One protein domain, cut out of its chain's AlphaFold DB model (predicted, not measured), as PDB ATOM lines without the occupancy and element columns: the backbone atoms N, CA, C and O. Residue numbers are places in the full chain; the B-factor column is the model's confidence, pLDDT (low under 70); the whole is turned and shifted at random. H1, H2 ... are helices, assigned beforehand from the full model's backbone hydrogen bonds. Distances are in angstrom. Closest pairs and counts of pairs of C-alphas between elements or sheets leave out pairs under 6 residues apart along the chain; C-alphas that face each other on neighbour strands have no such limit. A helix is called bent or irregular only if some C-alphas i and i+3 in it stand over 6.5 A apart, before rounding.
ATOM      1  N   VAL A  38      44.006 -36.987  -2.066       76.50
ATOM      2  CA  VAL A  38      43.921 -36.141  -0.874       76.50
ATOM      3  C   VAL A  38      43.667 -37.053   0.323       76.50
ATOM      4  O   VAL A  38      42.722 -37.833   0.296       76.50
ATOM      5  N   ALA A  39      44.516 -36.967   1.344       82.38
ATOM      6  CA  ALA A  39      44.414 -37.713   2.600       82.38
ATOM      7  C   ALA A  39      44.391 -36.745   3.795       82.38
ATOM      8  O   ALA A  39      44.382 -35.529   3.600       82.38
ATOM      9  N   GLU A  40      44.404 -37.262   5.026       82.75
ATOM     10  CA  GLU A  40      44.486 -36.414   6.219       82.75
ATOM     11  C   GLU A  40      45.714 -35.475   6.175       82.75
ATOM     12  O   GLU A  40      46.793 -35.884   5.724       82.75
ATOM     13  N   PRO A  41      45.590 -34.207   6.611       84.56
ATOM     14  CA  PRO A  41      46.696 -33.252   6.562       84.56
ATOM     15  C   PRO A  41      47.902 -33.716   7.401       84.56
ATOM     16  O   PRO A  41      47.801 -33.824   8.623       84.56
ATOM     17  N   LYS A  42      49.079 -33.929   6.784       85.19
ATOM     18  CA  LYS A  42      50.322 -34.250   7.530       85.19
ATOM     19  C   LYS A  42      50.679 -33.104   8.478       85.19
ATOM     20  O   LYS A  42      50.445 -31.954   8.127       85.19
ATOM     21  N   ARG A  43      51.275 -33.361   9.650       85.25
ATOM     22  CA  ARG A  43      51.719 -32.296  10.586       85.25
ATOM     23  C   ARG A  43      52.804 -31.395   9.983       85.25
ATOM     24  O   ARG A  43      52.746 -30.186  10.149       85.25
ATOM     25  N   SER A  44      53.741 -31.989   9.256       85.00
ATOM     26  CA  SER A  44      54.795 -31.309   8.503       85.00
ATOM     27  C   SER A  44      54.822 -31.846   7.075       85.00
ATOM     28  O   SER A  44      54.554 -33.028   6.850       85.00
ATOM     29  N   ILE A  45      55.135 -30.987   6.106       88.62
ATOM     30  CA  ILE A  45      55.320 -31.412   4.716       88.62
ATOM     31  C   ILE A  45      56.749 -31.929   4.501       88.62
ATOM     32  O   ILE A  45      57.703 -31.376   5.049       88.62
ATOM     33  N   ASP A  46      56.878 -32.981   3.699       91.12
ATOM     34  CA  ASP A  46      58.127 -33.639   3.297       91.12
ATOM     35  C   ASP A  46      58.331 -33.546   1.771       91.12
ATOM     36  O   ASP A  46      57.496 -32.995   1.047       91.12
ATOM     37  N   PHE A  47      59.437 -34.092   1.250       89.31
ATOM     38  CA  PHE A  47      59.736 -34.070  -0.190       89.31
ATOM     39  C   PHE A  47      58.682 -34.770  -1.054       89.31
ATOM     40  O   PHE A  47      58.444 -34.363  -2.195       89.31
ATOM     41  N   GLU A  48      58.035 -35.806  -0.520       88.94
ATOM     42  CA  GLU A  48      56.928 -36.493  -1.183       88.94
ATOM     43  C   GLU A  48      55.720 -35.551  -1.323       88.94
ATOM     44  O   GLU A  48      55.149 -35.404  -2.406       88.94
ATOM     45  N   THR A  49      55.377 -34.835  -0.251       88.69
ATOM     46  CA  THR A  49      54.297 -33.841  -0.251       88.69
ATOM     47  C   THR A  49      54.622 -32.674  -1.178       88.69
ATOM     48  O   THR A  49      53.754 -32.244  -1.935       88.69
ATOM     49  N   LEU A  50      55.873 -32.202  -1.193       88.19
ATOM     50  CA  LEU A  50      56.331 -31.187  -2.144       88.19
ATOM     51  C   LEU A  50      56.111 -31.655  -3.590       88.19
ATOM     52  O   LEU A  50      55.529 -30.926  -4.395       88.19
ATOM     53  N   GLN A  51      56.504 -32.890  -3.915       85.75
ATOM     54  CA  GLN A  51      56.273 -33.463  -5.240       85.75
ATOM     55  C   GLN A  51      54.777 -33.534  -5.574       85.75
ATOM     56  O   GLN A  51      54.370 -33.183  -6.684       85.75
ATOM     57  N   ALA A  52      53.948 -33.947  -4.615       86.75
ATOM     58  CA  ALA A  52      52.502 -34.007  -4.778       86.75
ATOM     59  C   ALA A  52      51.891 -32.617  -5.025       86.75
ATOM     60  O   ALA A  52      51.058 -32.465  -5.920       86.75
ATOM     61  N   VAL A  53      52.331 -31.591  -4.292       87.25
ATOM     62  CA  VAL A  53      51.900 -30.197  -4.468       87.25
ATOM     63  C   VAL A  53      52.289 -29.681  -5.855       87.25
ATOM     64  O   VAL A  53      51.445 -29.116  -6.548       87.25
ATOM     65  N   ILE A  54      53.524 -29.921  -6.307       84.50
ATOM     66  CA  ILE A  54      54.001 -29.502  -7.638       84.50
ATOM     67  C   ILE A  54      53.181 -30.164  -8.753       84.50
ATOM     68  O   ILE A  54      52.779 -29.492  -9.713       84.50
ATOM     69  N   SER A  55      52.897 -31.463  -8.619       83.94
ATOM     70  CA  SER A  55      52.063 -32.221  -9.562       83.94
ATOM     71  C   SER A  55      50.613 -31.723  -9.590       83.94
ATOM     72  O   SER A  55      49.976 -31.742 -10.642       83.94
ATOM     73  N   ASN A  56      50.103 -31.218  -8.461       83.38
ATOM     74  CA  ASN A  56      48.734 -30.719  -8.310       83.38
ATOM     75  C   ASN A  56      48.625 -29.179  -8.323       83.38
ATOM     76  O   ASN A  56      47.567 -28.637  -7.998       83.38
ATOM     77  N   ARG A  57      49.672 -28.448  -8.743       85.19
ATOM     78  CA  ARG A  57      49.740 -26.973  -8.650       85.19
ATOM     79  C   ARG A  57      48.553 -26.245  -9.285       85.19
ATOM     80  O   ARG A  57      48.077 -25.251  -8.752       85.19
ATOM     81  N   TYR A  58      48.029 -26.750 -10.404       84.44
ATOM     82  CA  TYR A  58      46.880 -26.133 -11.072       84.44
ATOM     83  C   TYR A  58      45.570 -26.357 -10.312       84.44
ATOM     84  O   TYR A  58      44.735 -25.456 -10.269       84.44
ATOM     85  N   ASP A  59      45.390 -27.528  -9.690       87.31
ATOM     86  CA  ASP A  59      44.238 -27.790  -8.821       87.31
ATOM     87  C   ASP A  59      44.280 -26.877  -7.591       87.31
ATOM     88  O   ASP A  59      43.284 -26.224  -7.268       87.31
ATOM     89  N   LEU A  60      45.457 -26.765  -6.971       88.81
ATOM     90  CA  LEU A  60      45.706 -25.876  -5.843       88.81
ATOM     91  C   LEU A  60      45.393 -24.418  -6.199       88.81
ATOM     92  O   LEU A  60      44.589 -23.785  -5.519       88.81
ATOM     93  N   LEU A  61      45.947 -23.902  -7.300       87.19
ATOM     94  CA  LEU A  61      45.710 -22.530  -7.760       87.19
ATOM     95  C   LEU A  61      44.246 -22.274  -8.132       87.19
ATOM     96  O   LEU A  61      43.713 -21.203  -7.841       87.19
ATOM     97  N   ALA A  62      43.570 -23.250  -8.741       86.75
ATOM     98  CA  ALA A  62      42.153 -23.128  -9.067       86.75
ATOM     99  C   ALA A  62      41.281 -23.069  -7.804       86.75
ATOM    100  O   ALA A  62      40.269 -22.366  -7.792       86.75
ATOM    101  N   LYS A  63      41.642 -23.812  -6.754       89.06
ATOM    102  CA  LYS A  63      40.963 -23.788  -5.451       89.06
ATOM    103  C   LYS A  63      41.245 -22.493  -4.704       89.06
ATOM    104  O   LYS A  63      40.296 -21.839  -4.287       89.06
ATOM    105  N   TYR A  64      42.504 -22.068  -4.675       90.31
ATOM    106  CA  TYR A  64      42.915 -20.776  -4.136       90.31
ATOM    107  C   TYR A  64      42.117 -19.627  -4.762       90.31
ATOM    108  O   TYR A  64      41.535 -18.813  -4.056       90.31
ATOM    109  N   ALA A  65      42.014 -19.587  -6.096       88.88
ATOM    110  CA  ALA A  65      41.259 -18.553  -6.804       88.88
ATOM    111  C   ALA A  65      39.761 -18.549  -6.442       88.88
ATOM    112  O   ALA A  65      39.126 -17.492  -6.433       88.88
ATOM    113  N   ARG A  66      39.180 -19.716  -6.119       89.38
ATOM    114  CA  ARG A  66      37.796 -19.800  -5.629       89.38
ATOM    115  C   ARG A  66      37.663 -19.203  -4.233       89.38
ATOM    116  O   ARG A  66      36.798 -18.347  -4.058       89.38
ATOM    117  N   SER A  67      38.515 -19.594  -3.287       90.56
ATOM    118  CA  SER A  67      38.474 -19.060  -1.919       90.56
ATOM    119  C   SER A  67      38.809 -17.562  -1.888       90.56
ATOM    120  O   SER A  67      38.145 -16.796  -1.196       90.56
ATOM    121  N   LEU A  68      39.732 -17.100  -2.737       91.19
ATOM    122  CA  LEU A  68      40.056 -15.681  -2.884       91.19
ATOM    123  C   LEU A  68      38.881 -14.862  -3.436       91.19
ATOM    124  O   LEU A  68      38.656 -13.740  -3.000       91.19
ATOM    125  N   LYS A  69      38.089 -15.411  -4.364       89.88
ATOM    126  CA  LYS A  69      36.862 -14.756  -4.846       89.88
ATOM    127  C   LYS A  69      35.805 -14.625  -3.743       89.88
ATOM    128  O   LYS A  69      35.059 -13.649  -3.741       89.88
ATOM    129  N   VAL A  70      35.695 -15.623  -2.866       91.69
ATOM    130  CA  VAL A  70      34.788 -15.567  -1.711       91.69
ATOM    131  C   VAL A  70      35.247 -14.459  -0.766       91.69
ATOM    132  O   VAL A  70      34.477 -13.536  -0.525       91.69
ATOM    133  N   ALA A  71      36.525 -14.469  -0.378       92.19
ATOM    134  CA  ALA A  71      37.111 -13.421   0.453       92.19
ATOM    135  C   ALA A  71      36.944 -12.025  -0.172       92.19
ATOM    136  O   ALA A  71      36.536 -11.099   0.510       92.19
ATOM    137  N   HIS A  72      37.160 -11.877  -1.483       93.50
ATOM    138  CA  HIS A  72      36.957 -10.613  -2.201       93.50
ATOM    139  C   HIS A  72      35.533 -10.070  -2.072       93.50
ATOM    140  O   HIS A  72      35.354  -8.883  -1.815       93.50
ATOM    141  N   ARG A  73      34.521 -10.927  -2.234       92.88
ATOM    142  CA  ARG A  73      33.120 -10.527  -2.059       92.88
ATOM    143  C   ARG A  73      32.860 -10.079  -0.623       92.88
ATOM    144  O   ARG A  73      32.195  -9.067  -0.429       92.88
ATOM    145  N   ASP A  74      33.365 -10.825   0.348       92.38
ATOM    146  CA  ASP A  74      33.121 -10.542   1.759       92.38
ATOM    147  C   ASP A  74      33.831  -9.238   2.176       92.38
ATOM    148  O   ASP A  74      33.256  -8.409   2.874       92.38
ATOM    149  N   GLU A  75      35.041  -8.990   1.667       93.56
ATOM    150  CA  GLU A  75      35.766  -7.733   1.877       93.56
ATOM    151  C   GLU A  75      35.072  -6.546   1.197       93.56
ATOM    152  O   GLU A  75      34.952  -5.486   1.804       93.56
ATOM    153  N   LEU A  76      34.519  -6.713  -0.010       93.38
ATOM    154  CA  LEU A  76      33.735  -5.663  -0.675       93.38
ATOM    155  C   LEU A  76      32.511  -5.204   0.121       93.38
ATOM    156  O   LEU A  76      32.096  -4.059  -0.034       93.38
ATOM    157  N   GLN A  77      31.915  -6.092   0.917       91.88
ATOM    158  CA  GLN A  77      30.768  -5.762   1.765       91.88
ATOM    159  C   GLN A  77      31.185  -5.046   3.054       91.88
ATOM    160  O   GLN A  77      30.418  -4.245   3.578       91.88
ATOM    161  N   LYS A  78      32.391  -5.324   3.562       92.38
ATOM    162  CA  LYS A  78      32.929  -4.699   4.782       92.38
ATOM    163  C   LYS A  78      33.518  -3.318   4.525       92.38
ATOM    164  O   LYS A  78      33.482  -2.457   5.399       92.38
ATOM    165  N   LEU A  79      34.099  -3.117   3.346       87.56
ATOM    166  CA  LEU A  79      34.630  -1.829   2.940       87.56
ATOM    167  C   LEU A  79      33.434  -0.904   2.667       87.56
ATOM    168  O   LEU A  79      32.704  -1.107   1.701       87.56
ATOM    169  N   GLY A  80      33.213   0.095   3.525       88.62
ATOM    170  CA  GLY A  80      32.199   1.140   3.334       88.62
ATOM    171  C   GLY A  80      32.546   2.056   2.156       88.62
ATOM    172  O   GLY A  80      32.961   3.194   2.348       88.62
ATOM    173  N   LEU A  81      32.466   1.516   0.943       91.81
ATOM    174  CA  LEU A  81      32.895   2.147  -0.302       91.81
ATOM    175  C   LEU A  81      31.799   3.036  -0.885       91.81
ATOM    176  O   LEU A  81      30.609   2.744  -0.760       91.81
ATOM    177  N   SER A  82      32.215   4.070  -1.615       91.94
ATOM    178  CA  SER A  82      31.314   4.791  -2.517       91.94
ATOM    179  C   SER A  82      30.813   3.876  -3.649       91.94
ATOM    180  O   SER A  82      31.433   2.854  -3.963       91.94
ATOM    181  N   GLY A  83      29.695   4.235  -4.292       91.38
ATOM    182  CA  GLY A  83      29.106   3.431  -5.373       91.38
ATOM    183  C   GLY A  83      30.070   3.176  -6.539       91.38
ATOM    184  O   GLY A  83      30.180   2.044  -7.021       91.38
ATOM    185  N   ASP A  84      30.839   4.194  -6.927       91.50
ATOM    186  CA  ASP A  84      31.828   4.098  -8.004       91.50
ATOM    187  C   ASP A  84      33.008   3.194  -7.626       91.50
ATOM    188  O   ASP A  84      33.443   2.357  -8.424       91.50
ATOM    189  N   GLU A  85      33.503   3.296  -6.390       92.12
ATOM    190  CA  GLU A  85      34.570   2.426  -5.891       92.12
ATOM    191  C   GLU A  85      34.114   0.975  -5.778       92.12
ATOM    192  O   GLU A  85      34.849   0.064  -6.176       92.12
ATOM    193  N   HIS A  86      32.891   0.756  -5.294       93.56
ATOM    194  CA  HIS A  86      32.299  -0.570  -5.225       93.56
ATOM    195  C   HIS A  86      32.204  -1.189  -6.626       93.56
ATOM    196  O   HIS A  86      32.666  -2.312  -6.841       93.56
ATOM    197  N   ALA A  87      31.688  -0.445  -7.610       91.62
ATOM    198  CA  ALA A  87      31.602  -0.904  -8.994       91.62
ATOM    199  C   ALA A  87      32.989  -1.186  -9.600       91.62
ATOM    200  O   ALA A  87      33.169  -2.195 -10.294       91.62
ATOM    201  N   ARG A  88      33.984  -0.334  -9.323       92.38
ATOM    202  CA  ARG A  88      35.371  -0.503  -9.778       92.38
ATOM    203  C   ARG A  88      35.997  -1.776  -9.208       92.38
ATOM    204  O   ARG A  88      36.509  -2.597  -9.967       92.38
ATOM    205  N   PHE A  89      35.912  -1.991  -7.898       93.75
ATOM    206  CA  PHE A  89      36.501  -3.164  -7.250       93.75
ATOM    207  C   PHE A  89      35.717  -4.456  -7.515       93.75
ATOM    208  O   PHE A  89      36.318  -5.528  -7.600       93.75
ATOM    209  N   ALA A  90      34.403  -4.390  -7.743       91.44
ATOM    210  CA  ALA A  90      33.603  -5.545  -8.156       91.44
ATOM    211  C   ALA A  90      34.069  -6.130  -9.503       91.44
ATOM    212  O   ALA A  90      34.029  -7.352  -9.698       91.44
ATOM    213  N   ARG A  91      34.583  -5.295 -10.419       89.94
ATOM    214  CA  ARG A  91      35.127  -5.739 -11.720       89.94
ATOM    215  C   ARG A  91      36.379  -6.614 -11.575       89.94
ATOM    216  O   ARG A  91      36.595  -7.489 -12.419       89.94
ATOM    217  N   LEU A  92      37.132  -6.481 -10.476       88.31
ATOM    218  CA  LEU A  92      38.327  -7.294 -10.194       88.31
ATOM    219  C   LEU A  92      38.009  -8.786 -10.015       88.31
ATOM    220  O   LEU A  92      38.872  -9.638 -10.207       88.31
ATOM    221  N   LYS A  93      36.756  -9.160  -9.743       85.88
ATOM    222  CA  LYS A  93      36.349 -10.569  -9.593       85.88
ATOM    223  C   LYS A  93      36.722 -11.455 -10.790       85.88
ATOM    224  O   LYS A  93      37.026 -12.636 -10.608       85.88
ATOM    225  N   ARG A  94      36.677 -10.927 -12.022       79.81
ATOM    226  CA  ARG A  94      37.046 -11.687 -13.237       79.81
ATOM    227  C   ARG A  94      38.542 -11.990 -13.269       79.81
ATOM    228  O   ARG A  94      38.956 -13.084 -13.638       79.81
ATOM    229  N   VAL A  95      39.315 -11.005 -12.852       78.06
ATOM    230  CA  VAL A  95      40.770 -10.978 -12.857       78.06
ATOM    231  C   VAL A  95      41.339 -11.935 -11.820       78.06
ATOM    232  O   VAL A  95      42.138 -12.814 -12.140       78.06
ATOM    233  N   LEU A  96      40.804 -11.854 -10.604       80.00
ATOM    234  CA  LEU A  96      41.150 -12.718  -9.480       80.00
ATOM    235  C   LEU A  96      40.919 -14.214  -9.767       80.00
ATOM    236  O   LEU A  96      41.557 -15.073  -9.162       80.00
ATOM    237  N   ARG A  97      40.043 -14.536 -10.731       73.94
ATOM    238  CA  ARG A  97      39.795 -15.907 -11.202       73.94
ATOM    239  C   ARG A  97      40.837 -16.400 -12.208       73.94
ATOM    240  O   ARG A  97      41.150 -17.586 -12.212       73.94
ATOM    241  N   ASN A  98      41.291 -15.533 -13.112       65.19
ATOM    242  CA  ASN A  98      41.872 -15.957 -14.389       65.19
ATOM    243  C   ASN A  98      43.401 -16.106 -14.390       65.19
ATOM    244  O   ASN A  98      43.923 -16.672 -15.344       65.19
ATOM    245  N   GLY A  99      44.126 -15.662 -13.362       65.31
ATOM    246  CA  GLY A  99      45.571 -15.899 -13.340       65.31
ATOM    247  C   GLY A  99      46.373 -14.898 -12.533       65.31
ATOM    248  O   GLY A  99      45.832 -14.235 -11.648       65.31
ATOM    249  N   ASP A 100      47.671 -14.905 -12.815       66.88
ATOM    250  CA  ASP A 100      48.709 -14.092 -12.196       66.88
ATOM    251  C   ASP A 100      48.390 -12.594 -12.290       66.88
ATOM    252  O   ASP A 100      48.098 -12.060 -13.362       66.88
ATOM    253  N   VAL A 101      48.441 -11.938 -11.136       68.38
ATOM    254  CA  VAL A 101      48.162 -10.512 -10.967       68.38
ATOM    255  C   VAL A 101      49.194  -9.647 -11.700       68.38
ATOM    256  O   VAL A 101      48.878  -8.533 -12.113       68.38
ATOM    257  N   SER A 102      50.401 -10.168 -11.931       65.31
ATOM    258  CA  SER A 102      51.457  -9.461 -12.663       65.31
ATOM    259  C   SER A 102      51.108  -9.209 -14.139       65.31
ATOM    260  O   SER A 102      51.631  -8.281 -14.752       65.31
ATOM    261  N   LYS A 103      50.189  -9.998 -14.718       71.50
ATOM    262  CA  LYS A 103      49.854  -9.974 -16.156       71.50
ATOM    263  C   LYS A 103      48.615  -9.146 -16.486       71.50
ATOM    264  O   LYS A 103      48.064  -9.262 -17.581       71.50
ATOM    265  N   LEU A 104      48.135  -8.352 -15.537       76.44
ATOM    266  CA  LEU A 104      46.903  -7.588 -15.701       76.44
ATOM    267  C   LEU A 104      47.132  -6.290 -16.475       76.44
ATOM    268  O   LEU A 104      48.207  -5.704 -16.371       76.44
ATOM    269  N   PRO A 105      46.126  -5.783 -17.202       83.62
ATOM    270  CA  PRO A 105      46.139  -4.420 -17.714       83.62
ATOM    271  C   PRO A 105      46.383  -3.400 -16.593       83.62
ATOM    272  O   PRO A 105      45.880  -3.559 -15.478       83.62
ATOM    273  N   ALA A 106      47.085  -2.307 -16.904       84.88
ATOM    274  CA  ALA A 106      47.476  -1.285 -15.926       84.88
ATOM    275  C   ALA A 106      46.297  -0.738 -15.092       84.88
ATOM    276  O   ALA A 106      46.425  -0.544 -13.885       84.88
ATOM    277  N   ALA A 107      45.120  -0.559 -15.703       86.06
ATOM    278  CA  ALA A 107      43.921  -0.086 -15.006       86.06
ATOM    279  C   ALA A 107      43.427  -1.058 -13.914       86.06
ATOM    280  O   ALA A 107      42.978  -0.638 -12.841       86.06
ATOM    281  N   GLU A 108      43.521  -2.366 -14.166       86.75
ATOM    282  CA  GLU A 108      43.137  -3.405 -13.206       86.75
ATOM    283  C   GLU A 108      44.198  -3.556 -12.111       86.75
ATOM    284  O   GLU A 108      43.835  -3.701 -10.945       86.75
ATOM    285  N   GLN A 109      45.487  -3.435 -12.455       86.44
ATOM    286  CA  GLN A 109      46.574  -3.395 -11.468       86.44
ATOM    287  C   GLN A 109      46.409  -2.219 -10.501       86.44
ATOM    288  O   GLN A 109      46.512  -2.400  -9.289       86.44
ATOM    289  N   HIS A 110      46.097  -1.030 -11.021       90.00
ATOM    290  CA  HIS A 110      45.875   0.156 -10.196       90.00
ATOM    291  C   HIS A 110      44.666  -0.022  -9.270       90.00
ATOM    292  O   HIS A 110      44.766   0.186  -8.063       90.00
ATOM    293  N   SER A 111      43.545  -0.510  -9.813       91.44
ATOM    294  CA  SER A 111      42.341  -0.790  -9.023       91.44
ATOM    295  C   SER A 111      42.595  -1.836  -7.931       91.44
ATOM    296  O   SER A 111      42.080  -1.710  -6.821       91.44
ATOM    297  N   LEU A 112      43.396  -2.865  -8.223       90.56
ATOM    298  CA  LEU A 112      43.772  -3.872  -7.239       90.56
ATOM    299  C   LEU A 112      44.705  -3.301  -6.167       90.56
ATOM    300  O   LEU A 112      44.485  -3.561  -4.988       90.56
ATOM    301  N   SER A 113      45.694  -2.494  -6.558       91.56
ATOM    302  CA  SER A 113      46.593  -1.801  -5.628       91.56
ATOM    303  C   SER A 113      45.810  -0.924  -4.649       91.56
ATOM    304  O   SER A 113      46.024  -0.997  -3.441       91.56
ATOM    305  N   ASP A 114      44.836  -0.159  -5.142       93.69
ATOM    306  CA  ASP A 114      43.955   0.651  -4.299       93.69
ATOM    307  C   ASP A 114      43.121  -0.201  -3.338       93.69
ATOM    308  O   ASP A 114      42.981   0.139  -2.162       93.69
ATOM    309  N   MET A 115      42.599  -1.338  -3.802       93.31
ATOM    310  CA  MET A 115      41.864  -2.259  -2.937       93.31
ATOM    311  C   MET A 115      42.764  -2.854  -1.845       93.31
ATOM    312  O   MET A 115      42.335  -2.959  -0.699       93.31
ATOM    313  N   MET A 116      44.017  -3.189  -2.164       93.81
ATOM    314  CA  MET A 116      45.005  -3.691  -1.196       93.81
ATOM    315  C   MET A 116      45.392  -2.636  -0.151       93.81
ATOM    316  O   MET A 116      45.698  -2.990   0.984       93.81
ATOM    317  N   LYS A 117      45.349  -1.341  -0.493       94.19
ATOM    318  CA  LYS A 117      45.527  -0.257   0.492       94.19
ATOM    319  C   LYS A 117      44.345  -0.154   1.459       94.19
ATOM    320  O   LYS A 117      44.531   0.272   2.593       94.19
ATOM    321  N   ARG A 118      43.140  -0.528   1.016       93.19
ATOM    322  CA  ARG A 118      41.906  -0.461   1.816       93.19
ATOM    323  C   ARG A 118      41.625  -1.733   2.621       93.19
ATOM    324  O   ARG A 118      41.036  -1.636   3.690       93.19
ATOM    325  N   SER A 119      42.033  -2.907   2.134       94.88
ATOM    326  CA  SER A 119      41.858  -4.195   2.819       94.88
ATOM    327  C   SER A 119      43.192  -4.920   2.982       94.88
ATOM    328  O   SER A 119      43.780  -5.415   2.016       94.88
ATOM    329  N   GLY A 120      43.627  -5.046   4.240       94.19
ATOM    330  CA  GLY A 120      44.791  -5.852   4.608       94.19
ATOM    331  C   GLY A 120      44.614  -7.330   4.251       94.19
ATOM    332  O   GLY A 120      45.553  -7.954   3.771       94.19
ATOM    333  N   VAL A 121      43.394  -7.866   4.368       95.06
ATOM    334  CA  VAL A 121      43.072  -9.250   3.978       95.06
ATOM    335  C   VAL A 121      43.349  -9.466   2.491       95.06
ATOM    336  O   VAL A 121      44.019 -10.428   2.111       95.06
ATOM    337  N   MET A 122      42.875  -8.552   1.638       94.50
ATOM    338  CA  MET A 122      43.109  -8.644   0.198       94.50
ATOM    339  C   MET A 122      44.579  -8.460  -0.162       94.50
ATOM    340  O   MET A 122      45.061  -9.153  -1.058       94.50
ATOM    341  N   LYS A 123      45.292  -7.582   0.549       94.69
ATOM    342  CA  LYS A 123      46.740  -7.427   0.405       94.69
ATOM    343  C   LYS A 123      47.467  -8.746   0.674       94.69
ATOM    344  O   LYS A 123      48.132  -9.252  -0.227       94.69
ATOM    345  N   THR A 124      47.261  -9.343   1.847       95.69
ATOM    346  CA  THR A 124      47.912 -10.602   2.236       95.69
ATOM    347  C   THR A 124      47.570 -11.738   1.271       95.69
ATOM    348  O   THR A 124      48.453 -12.486   0.860       95.69
ATOM    349  N   LEU A 125      46.306 -11.852   0.848       93.81
ATOM    350  CA  LEU A 125      45.882 -12.861  -0.126       93.81
ATOM    351  C   LEU A 125      46.591 -12.715  -1.477       93.81
ATOM    352  O   LEU A 125      47.057 -13.696  -2.052       93.81
ATOM    353  N   VAL A 126      46.675 -11.499  -2.011       90.81
ATOM    354  CA  VAL A 126      47.337 -11.268  -3.299       90.81
ATOM    355  C   VAL A 126      48.840 -11.528  -3.189       90.81
ATOM    356  O   VAL A 126      49.389 -12.240  -4.028       90.81
ATOM    357  N   GLU A 127      49.490 -11.022  -2.140       91.81
ATOM    358  CA  GLU A 127      50.930 -11.189  -1.913       91.81
ATOM    359  C   GLU A 127      51.312 -12.663  -1.739       91.81
ATOM    360  O   GLU A 127      52.181 -13.160  -2.460       91.81
ATOM    361  N   MET A 128      50.611 -13.399  -0.871       93.38
ATOM    362  CA  MET A 128      50.898 -14.818  -0.644       93.38
ATOM    363  C   MET A 128      50.626 -15.676  -1.882       93.38
ATOM    364  O   MET A 128      51.320 -16.669  -2.100       93.38
ATOM    365  N   ARG A 129      49.651 -15.307  -2.724       89.81
ATOM    366  CA  ARG A 129      49.425 -15.981  -4.011       89.81
ATOM    367  C   ARG A 129      50.579 -15.750  -4.984       89.81
ATOM    368  O   ARG A 129      51.001 -16.701  -5.639       89.81
ATOM    369  N   THR A 130      51.064 -14.515  -5.096       86.81
ATOM    370  CA  THR A 130      52.197 -14.163  -5.969       86.81
ATOM    371  C   THR A 130      53.471 -14.864  -5.515       86.81
ATOM    372  O   THR A 130      54.184 -15.446  -6.329       86.81
ATOM    373  N   GLU A 131      53.726 -14.893  -4.209       87.94
ATOM    374  CA  GLU A 131      54.856 -15.613  -3.632       87.94
ATOM    375  C   GLU A 131      54.792 -17.117  -3.939       87.94
ATOM    376  O   GLU A 131      55.774 -17.713  -4.399       87.94
ATOM    377  N   LEU A 132      53.609 -17.717  -3.773       87.44
ATOM    378  CA  LEU A 132      53.377 -19.118  -4.101       87.44
ATOM    379  C   LEU A 132      53.625 -19.389  -5.594       87.44
ATOM    380  O   LEU A 132      54.312 -20.350  -5.929       87.44
ATOM    381  N   LEU A 133      53.143 -18.514  -6.485       82.88
ATOM    382  CA  LEU A 133      53.413 -18.596  -7.925       82.88
ATOM    383  C   LEU A 133      54.915 -18.533  -8.236       82.88
ATOM    384  O   LEU A 133      55.417 -19.379  -8.977       82.88
ATOM    385  N   SER A 134      55.638 -17.614  -7.590       80.75
ATOM    386  CA  SER A 134      57.087 -17.452  -7.764       80.75
ATOM    387  C   SER A 134      57.885 -18.697  -7.358       80.75
ATOM    388  O   SER A 134      58.989 -18.908  -7.852       80.75
ATOM    389  N   THR A 135      57.330 -19.549  -6.486       79.19
ATOM    390  CA  THR A 135      57.978 -20.798  -6.050       79.19
ATOM    391  C   THR A 135      58.208 -21.744  -7.227       79.19
ATOM    392  O   THR A 135      59.222 -22.432  -7.278       79.19
ATOM    393  N   TRP A 136      57.285 -21.766  -8.192       75.69
ATOM    394  CA  TRP A 136      57.360 -22.659  -9.352       75.69
ATOM    395  C   TRP A 136      58.108 -22.058 -10.544       75.69
ATOM    396  O   TRP A 136      58.486 -22.800 -11.446       75.69
ATOM    397  N   GLU A 137      58.309 -20.740 -10.569       69.94
ATOM    398  CA  GLU A 137      59.025 -20.050 -11.651       69.94
ATOM    399  C   GLU A 137      60.545 -20.037 -11.441       69.94
ATOM    400  O   GLU A 137      61.302 -19.892 -12.400       69.94
ATOM    401  N   ARG A 138      61.014 -20.242 -10.201       66.06
ATOM    402  CA  ARG A 138      62.444 -20.325  -9.870       66.06
ATOM    403  C   ARG A 138      63.035 -21.651 -10.353       66.06
ATOM    404  O   ARG A 138      63.096 -22.626  -9.613       66.06
ATOM    405  N   SER A 139      63.521 -21.662 -11.590       53.06
ATOM    406  CA  SER A 139      64.230 -22.795 -12.204       53.06
ATOM    407  C   SER A 139      65.566 -23.149 -11.531       53.06
ATOM    408  O   SER A 139      66.098 -24.224 -11.791       53.06
ATOM    409  N   SER A 140      66.103 -22.276 -10.670       57.56
ATOM    410  CA  SER A 140      67.405 -22.423 -10.006       57.56
ATOM    411  C   SER A 140      67.346 -22.823  -8.526       57.56
ATOM    412  O   SER A 140      68.397 -23.004  -7.914       57.56
ATOM    413  N   ALA A 141      66.157 -22.934  -7.922       67.69
ATOM    414  CA  ALA A 141      66.041 -23.276  -6.504       67.69
ATOM    415  C   ALA A 141      66.302 -24.772  -6.267       67.69
ATOM    416  O   ALA A 141      65.784 -25.622  -6.997       67.69
ATOM    417  N   SER A 142      67.058 -25.101  -5.216       81.44
ATOM    418  CA  SER A 142      67.222 -26.493  -4.791       81.44
ATOM    419  C   SER A 142      65.902 -27.053  -4.243       81.44
ATOM    420  O   SER A 142      65.007 -26.314  -3.811       81.44
ATOM    421  N   ARG A 143      65.759 -28.382  -4.246       81.31
ATOM    422  CA  ARG A 143      64.541 -29.049  -3.760       81.31
ATOM    423  C   ARG A 143      64.309 -28.777  -2.270       81.31
ATOM    424  O   ARG A 143      63.165 -28.647  -1.841       81.31
ATOM    425  N   GLU A 144      65.389 -28.651  -1.509       86.75
ATOM    426  CA  GLU A 144      65.422 -28.299  -0.088       86.75
ATOM    427  C   GLU A 144      64.918 -26.867   0.118       86.75
ATOM    428  O   GLU A 144      64.015 -26.650   0.919       86.75
ATOM    429  N   GLN A 145      65.421 -25.904  -0.661       87.00
ATOM    430  CA  GLN A 145      64.973 -24.509  -0.592       87.00
ATOM    431  C   GLN A 145      63.478 -24.376  -0.901       87.00
ATOM    432  O   GLN A 145      62.768 -23.625  -0.235       87.00
ATOM    433  N   MET A 146      62.984 -25.128  -1.887       86.88
ATOM    434  CA  MET A 146      61.564 -25.143  -2.232       86.88
ATOM    435  C   MET A 146      60.704 -25.764  -1.121       86.88
ATOM    436  O   MET A 146      59.600 -25.279  -0.865       86.88
ATOM    437  N   LEU A 147      61.206 -26.810  -0.453       90.00
ATOM    438  CA  LEU A 147      60.533 -27.422   0.692       90.00
ATOM    439  C   LEU A 147      60.431 -26.437   1.860       90.00
ATOM    440  O   LEU A 147      59.327 -26.222   2.355       90.00
ATOM    441  N   THR A 148      61.544 -25.809   2.250       91.25
ATOM    442  CA  THR A 148      61.578 -24.807   3.326       91.25
ATOM    443  C   THR A 148      60.651 -23.638   3.014       91.25
ATOM    444  O   THR A 148      59.800 -23.288   3.824       91.25
ATOM    445  N   HIS A 149      60.722 -23.098   1.795       90.31
ATOM    446  CA  HIS A 149      59.849 -22.005   1.374       90.31
ATOM    447  C   HIS A 149      58.360 -22.375   1.471       90.31
ATOM    448  O   HIS A 149      57.540 -21.579   1.928       90.31
ATOM    449  N   LEU A 150      57.990 -23.596   1.070       91.06
ATOM    450  CA  LEU A 150      56.606 -24.056   1.162       91.06
ATOM    451  C   LEU A 150      56.170 -24.303   2.618       91.06
ATOM    452  O   LEU A 150      55.012 -24.044   2.947       91.06
ATOM    453  N   GLN A 151      57.070 -24.763   3.493       93.44
ATOM    454  CA  GLN A 151      56.817 -24.890   4.935       93.44
ATOM    455  C   GLN A 151      56.548 -23.517   5.566       93.44
ATOM    456  O   GLN A 151      55.531 -23.347   6.242       93.44
ATOM    457  N   ASP A 152      57.386 -22.523   5.269       94.75
ATOM    458  CA  ASP A 152      57.229 -21.146   5.752       94.75
ATOM    459  C   ASP A 152      55.943 -20.499   5.228       94.75
ATOM    460  O   ASP A 152      55.248 -19.770   5.945       94.75
ATOM    461  N   TRP A 153      55.593 -20.776   3.970       94.75
ATOM    462  CA  TRP A 153      54.337 -20.327   3.378       94.75
ATOM    463  C   TRP A 153      53.128 -20.913   4.114       94.75
ATOM    464  O   TRP A 153      52.209 -20.171   4.462       94.75
ATOM    465  N   ILE A 154      53.135 -22.223   4.394       94.31
ATOM    466  CA  ILE A 154      52.070 -22.908   5.146       94.31
ATOM    467  C   ILE A 154      51.945 -22.320   6.551       94.31
ATOM    468  O   ILE A 154      50.836 -21.995   6.969       94.31
ATOM    469  N   HIS A 155      53.066 -22.117   7.246       95.31
ATOM    470  CA  HIS A 155      53.063 -21.562   8.596       95.31
ATOM    471  C   HIS A 155      52.436 -20.159   8.643       95.31
ATOM    472  O   HIS A 155      51.540 -19.900   9.448       95.31
ATOM    473  N   ARG A 156      52.828 -19.264   7.724       96.06
ATOM    474  CA  ARG A 156      52.219 -17.925   7.618       96.06
ATOM    475  C   ARG A 156      50.750 -17.978   7.214       96.06
ATOM    476  O   ARG A 156      49.953 -17.193   7.722       96.06
ATOM    477  N   ALA A 157      50.373 -18.894   6.325       94.94
ATOM    478  CA  ALA A 157      48.988 -19.065   5.905       94.94
ATOM    479  C   ALA A 157      48.095 -19.497   7.079       94.94
ATOM    480  O   ALA A 157      47.001 -18.955   7.242       94.94
ATOM    481  N   GLU A 158      48.578 -20.405   7.929       94.00
ATOM    482  CA  GLU A 158      47.890 -20.848   9.147       94.00
ATOM    483  C   GLU A 158      47.770 -19.718  10.183       94.00
ATOM    484  O   GLU A 158      46.678 -19.485  10.712       94.00
ATOM    485  N   ALA A 159      48.853 -18.961  10.395       95.12
ATOM    486  CA  ALA A 159      48.914 -17.840  11.337       95.12
ATOM    487  C   ALA A 159      48.150 -16.580  10.878       95.12
ATOM    488  O   ALA A 159      47.858 -15.710  11.693       95.12
ATOM    489  N   SER A 160      47.806 -16.470   9.590       94.19
ATOM    490  CA  SER A 160      47.179 -15.267   9.013       94.19
ATOM    491  C   SER A 160      45.775 -14.952   9.544       94.19
ATOM    492  O   SER A 160      45.303 -13.828   9.388       94.19
ATOM    493  N   GLY A 161      45.064 -15.946  10.091       93.06
ATOM    494  CA  GLY A 161      43.641 -15.833  10.439       93.06
ATOM    495  C   GLY A 161      42.698 -15.700   9.231       93.06
ATOM    496  O   GLY A 161      41.491 -15.547   9.402       93.06
ATOM    497  N   ILE A 162      43.217 -15.763   7.999       94.69
ATOM    498  CA  ILE A 162      42.426 -15.646   6.773       94.69
ATOM    499  C   ILE A 162      42.021 -17.048   6.323       94.69
ATOM    500  O   ILE A 162      42.850 -17.827   5.850       94.69
ATOM    501  N   HIS A 163      40.720 -17.344   6.386       92.62
ATOM    502  CA  HIS A 163      40.172 -18.667   6.063       92.62
ATOM    503  C   HIS A 163      40.666 -19.220   4.714       92.62
ATOM    504  O   HIS A 163      41.055 -20.379   4.620       92.62
ATOM    505  N   ALA A 164      40.713 -18.390   3.666       92.00
ATOM    506  CA  ALA A 164      41.168 -18.818   2.341       92.00
ATOM    507  C   ALA A 164      42.639 -19.296   2.314       92.00
ATOM    508  O   ALA A 164      42.978 -20.214   1.563       92.00
ATOM    509  N   LEU A 165      43.510 -18.699   3.135       94.94
ATOM    510  CA  LEU A 165      44.905 -19.126   3.276       94.94
ATOM    511  C   LEU A 165      45.002 -20.412   4.096       94.94
ATOM    512  O   LEU A 165      45.677 -21.350   3.673       94.94
ATOM    513  N   GLN A 166      44.262 -20.491   5.200       94.38
ATOM    514  CA  GLN A 166      44.210 -21.674   6.062       94.38
ATOM    515  C   GLN A 166      43.696 -22.909   5.305       94.38
ATOM    516  O   GLN A 166      44.321 -23.969   5.345       94.38
ATOM    517  N   GLU A 167      42.623 -22.772   4.520       93.62
ATOM    518  CA  GLU A 167      42.110 -23.838   3.643       93.62
ATOM    519  C   GLU A 167      43.169 -24.325   2.647       93.62
ATOM    520  O   GLU A 167      43.289 -25.523   2.368       93.62
ATOM    521  N   THR A 168      43.943 -23.389   2.094       92.94
ATOM    522  CA  THR A 168      45.006 -23.703   1.139       92.94
ATOM    523  C   THR A 168      46.138 -24.468   1.825       92.94
ATOM    524  O   THR A 168      46.583 -25.484   1.292       92.94
ATOM    525  N   ALA A 169      46.563 -24.031   3.011       94.12
ATOM    526  CA  ALA A 169      47.585 -24.699   3.815       94.12
ATOM    527  C   ALA A 169      47.186 -26.143   4.158       94.12
ATOM    528  O   ALA A 169      47.926 -27.087   3.865       94.12
ATOM    529  N   VAL A 170      45.965 -26.336   4.668       92.88
ATOM    530  CA  VAL A 170      45.398 -27.666   4.941       92.88
ATOM    531  C   VAL A 170      45.420 -28.526   3.680       92.88
ATOM    532  O   VAL A 170      45.846 -29.684   3.711       92.88
ATOM    533  N   ARG A 171      45.019 -27.966   2.535       91.75
ATOM    534  CA  ARG A 171      45.008 -28.690   1.262       91.75
ATOM    535  C   ARG A 171      46.401 -29.103   0.798       91.75
ATOM    536  O   ARG A 171      46.558 -30.246   0.376       91.75
ATOM    537  N   MET A 172      47.395 -28.223   0.900       91.81
ATOM    538  CA  MET A 172      48.785 -28.555   0.574       91.81
ATOM    539  C   MET A 172      49.272 -29.754   1.396       91.81
ATOM    540  O   MET A 172      49.805 -30.705   0.831       91.81
ATOM    541  N   ARG A 173      48.992 -29.754   2.705       91.56
ATOM    542  CA  ARG A 173      49.335 -30.841   3.645       91.56
ATOM    543  C   ARG A 173      48.574 -32.148   3.377       91.56
ATOM    544  O   ARG A 173      48.976 -33.218   3.843       91.56
ATOM    545  N   SER A 174      47.477 -32.067   2.630       90.50
ATOM    546  CA  SER A 174      46.611 -33.200   2.304       90.50
ATOM    547  C   SER A 174      46.991 -33.895   0.992       90.50
ATOM    548  O   SER A 174      46.578 -35.031   0.776       90.50
ATOM    549  N   TYR A 175      47.766 -33.257   0.105       88.81
ATOM    550  CA  TYR A 175      48.162 -33.887  -1.158       88.81
ATOM    551  C   TYR A 175      49.071 -35.097  -0.935       88.81
ATOM    552  O   TYR A 175      49.917 -35.116  -0.037       88.81
TER     553      TYR A 175
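This is residues 38 to 175 of the 180 residues of the protein "Transposase" of Burkholderiaceae bacterium (UniProt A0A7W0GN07). A long, staggered bundle of four helices, H2, H5, H6 and H7, runs up and down, with H1 set crosswise at one end. Toward the other end H3 folds back along H2, and H4 crosses H3 steeply before the chain turns into H5. The printed part has 138 residues with seven named helices, H1 to H7 in order along the chain, and no named strand; the class is all helix. It is compact, with a radius of gyration of the C-alphas of 15.7 A, yet elongated, spanning 49 by 29 by 21 A.

The longest helix is H2, residues 57 to 78, 31.0 A from its first C-alpha at (49.740, -26.973, -8.650) to its last at (32.929, -4.699, 4.782). Before it comes H1, residues 47 to 55. H3 spans residues 83 to 98, 24.9 A, and is neither bent nor irregular, but only just: C-alphas 91 and 94 are 6.4 A apart. H4 spans residues 106 to 118, H5 residues 120 to 137 over 25.9 A, and H6 residues 143 to 159 over 24.4 A. H7, residues 163 to 174, ends with its C-alpha at (46.611, -33.200, 2.304).

H2 touches H7 at a shallow tilt of 17 degrees, opposite ways; their closest C-alphas, Ser 67 and Ala 164, are 5.0 A apart. With residues 68 to 75 alone H2 touches residues 121 to 125 of H5, closest at His 72 and Met 122, C-alphas 6.9 A apart. H5 and H6 form a hairpin, their closest C-alphas, Thr 135 and Met 146, 6.8 A apart. H6 and H7 form another, at a steep tilt of 40 degrees, the closest C-alphas being Ala 157 and Leu 165 at 4.9 A. H2 and H6 are apart. H2 and H3 are also a hairpin, at 9 degrees, with the C-alphas of Ala 65 and Arg 97 closest at 5.3 A. H3 touches H4 with residues 88 to 95 alone, closest at the C-alphas of Phe 89 and Ser 111, 6.5 A. H4 and H5 touch only at the corner, where the C-alphas of Met 116 and Lys 123 are closest at 4.4 A. H1 touches residues 143 to 150 of H6, about perpendicular at 81 degrees, with the C-alphas of Leu 50 and Leu 147 closest at 6.3 A. H1 and H7 only just touch, with 3 pairs of C-alphas within 8 A, the closest being Val 53 and Met 172 at 6.1 A. Every O i to N i+4 pair is within hydrogen-bond range in H1, H2, H4, H6 and H7; in H3 it is 7 of 12 and in H5 12 of 14.

The two C-alphas farthest apart, Glu 48 and Gly 83, are 48.8 A apart. The printed part has no cut and no long link. The mean pLDDT of the printed part is 87.5, and residues 98 to 102 and 137 to 141 are under 70.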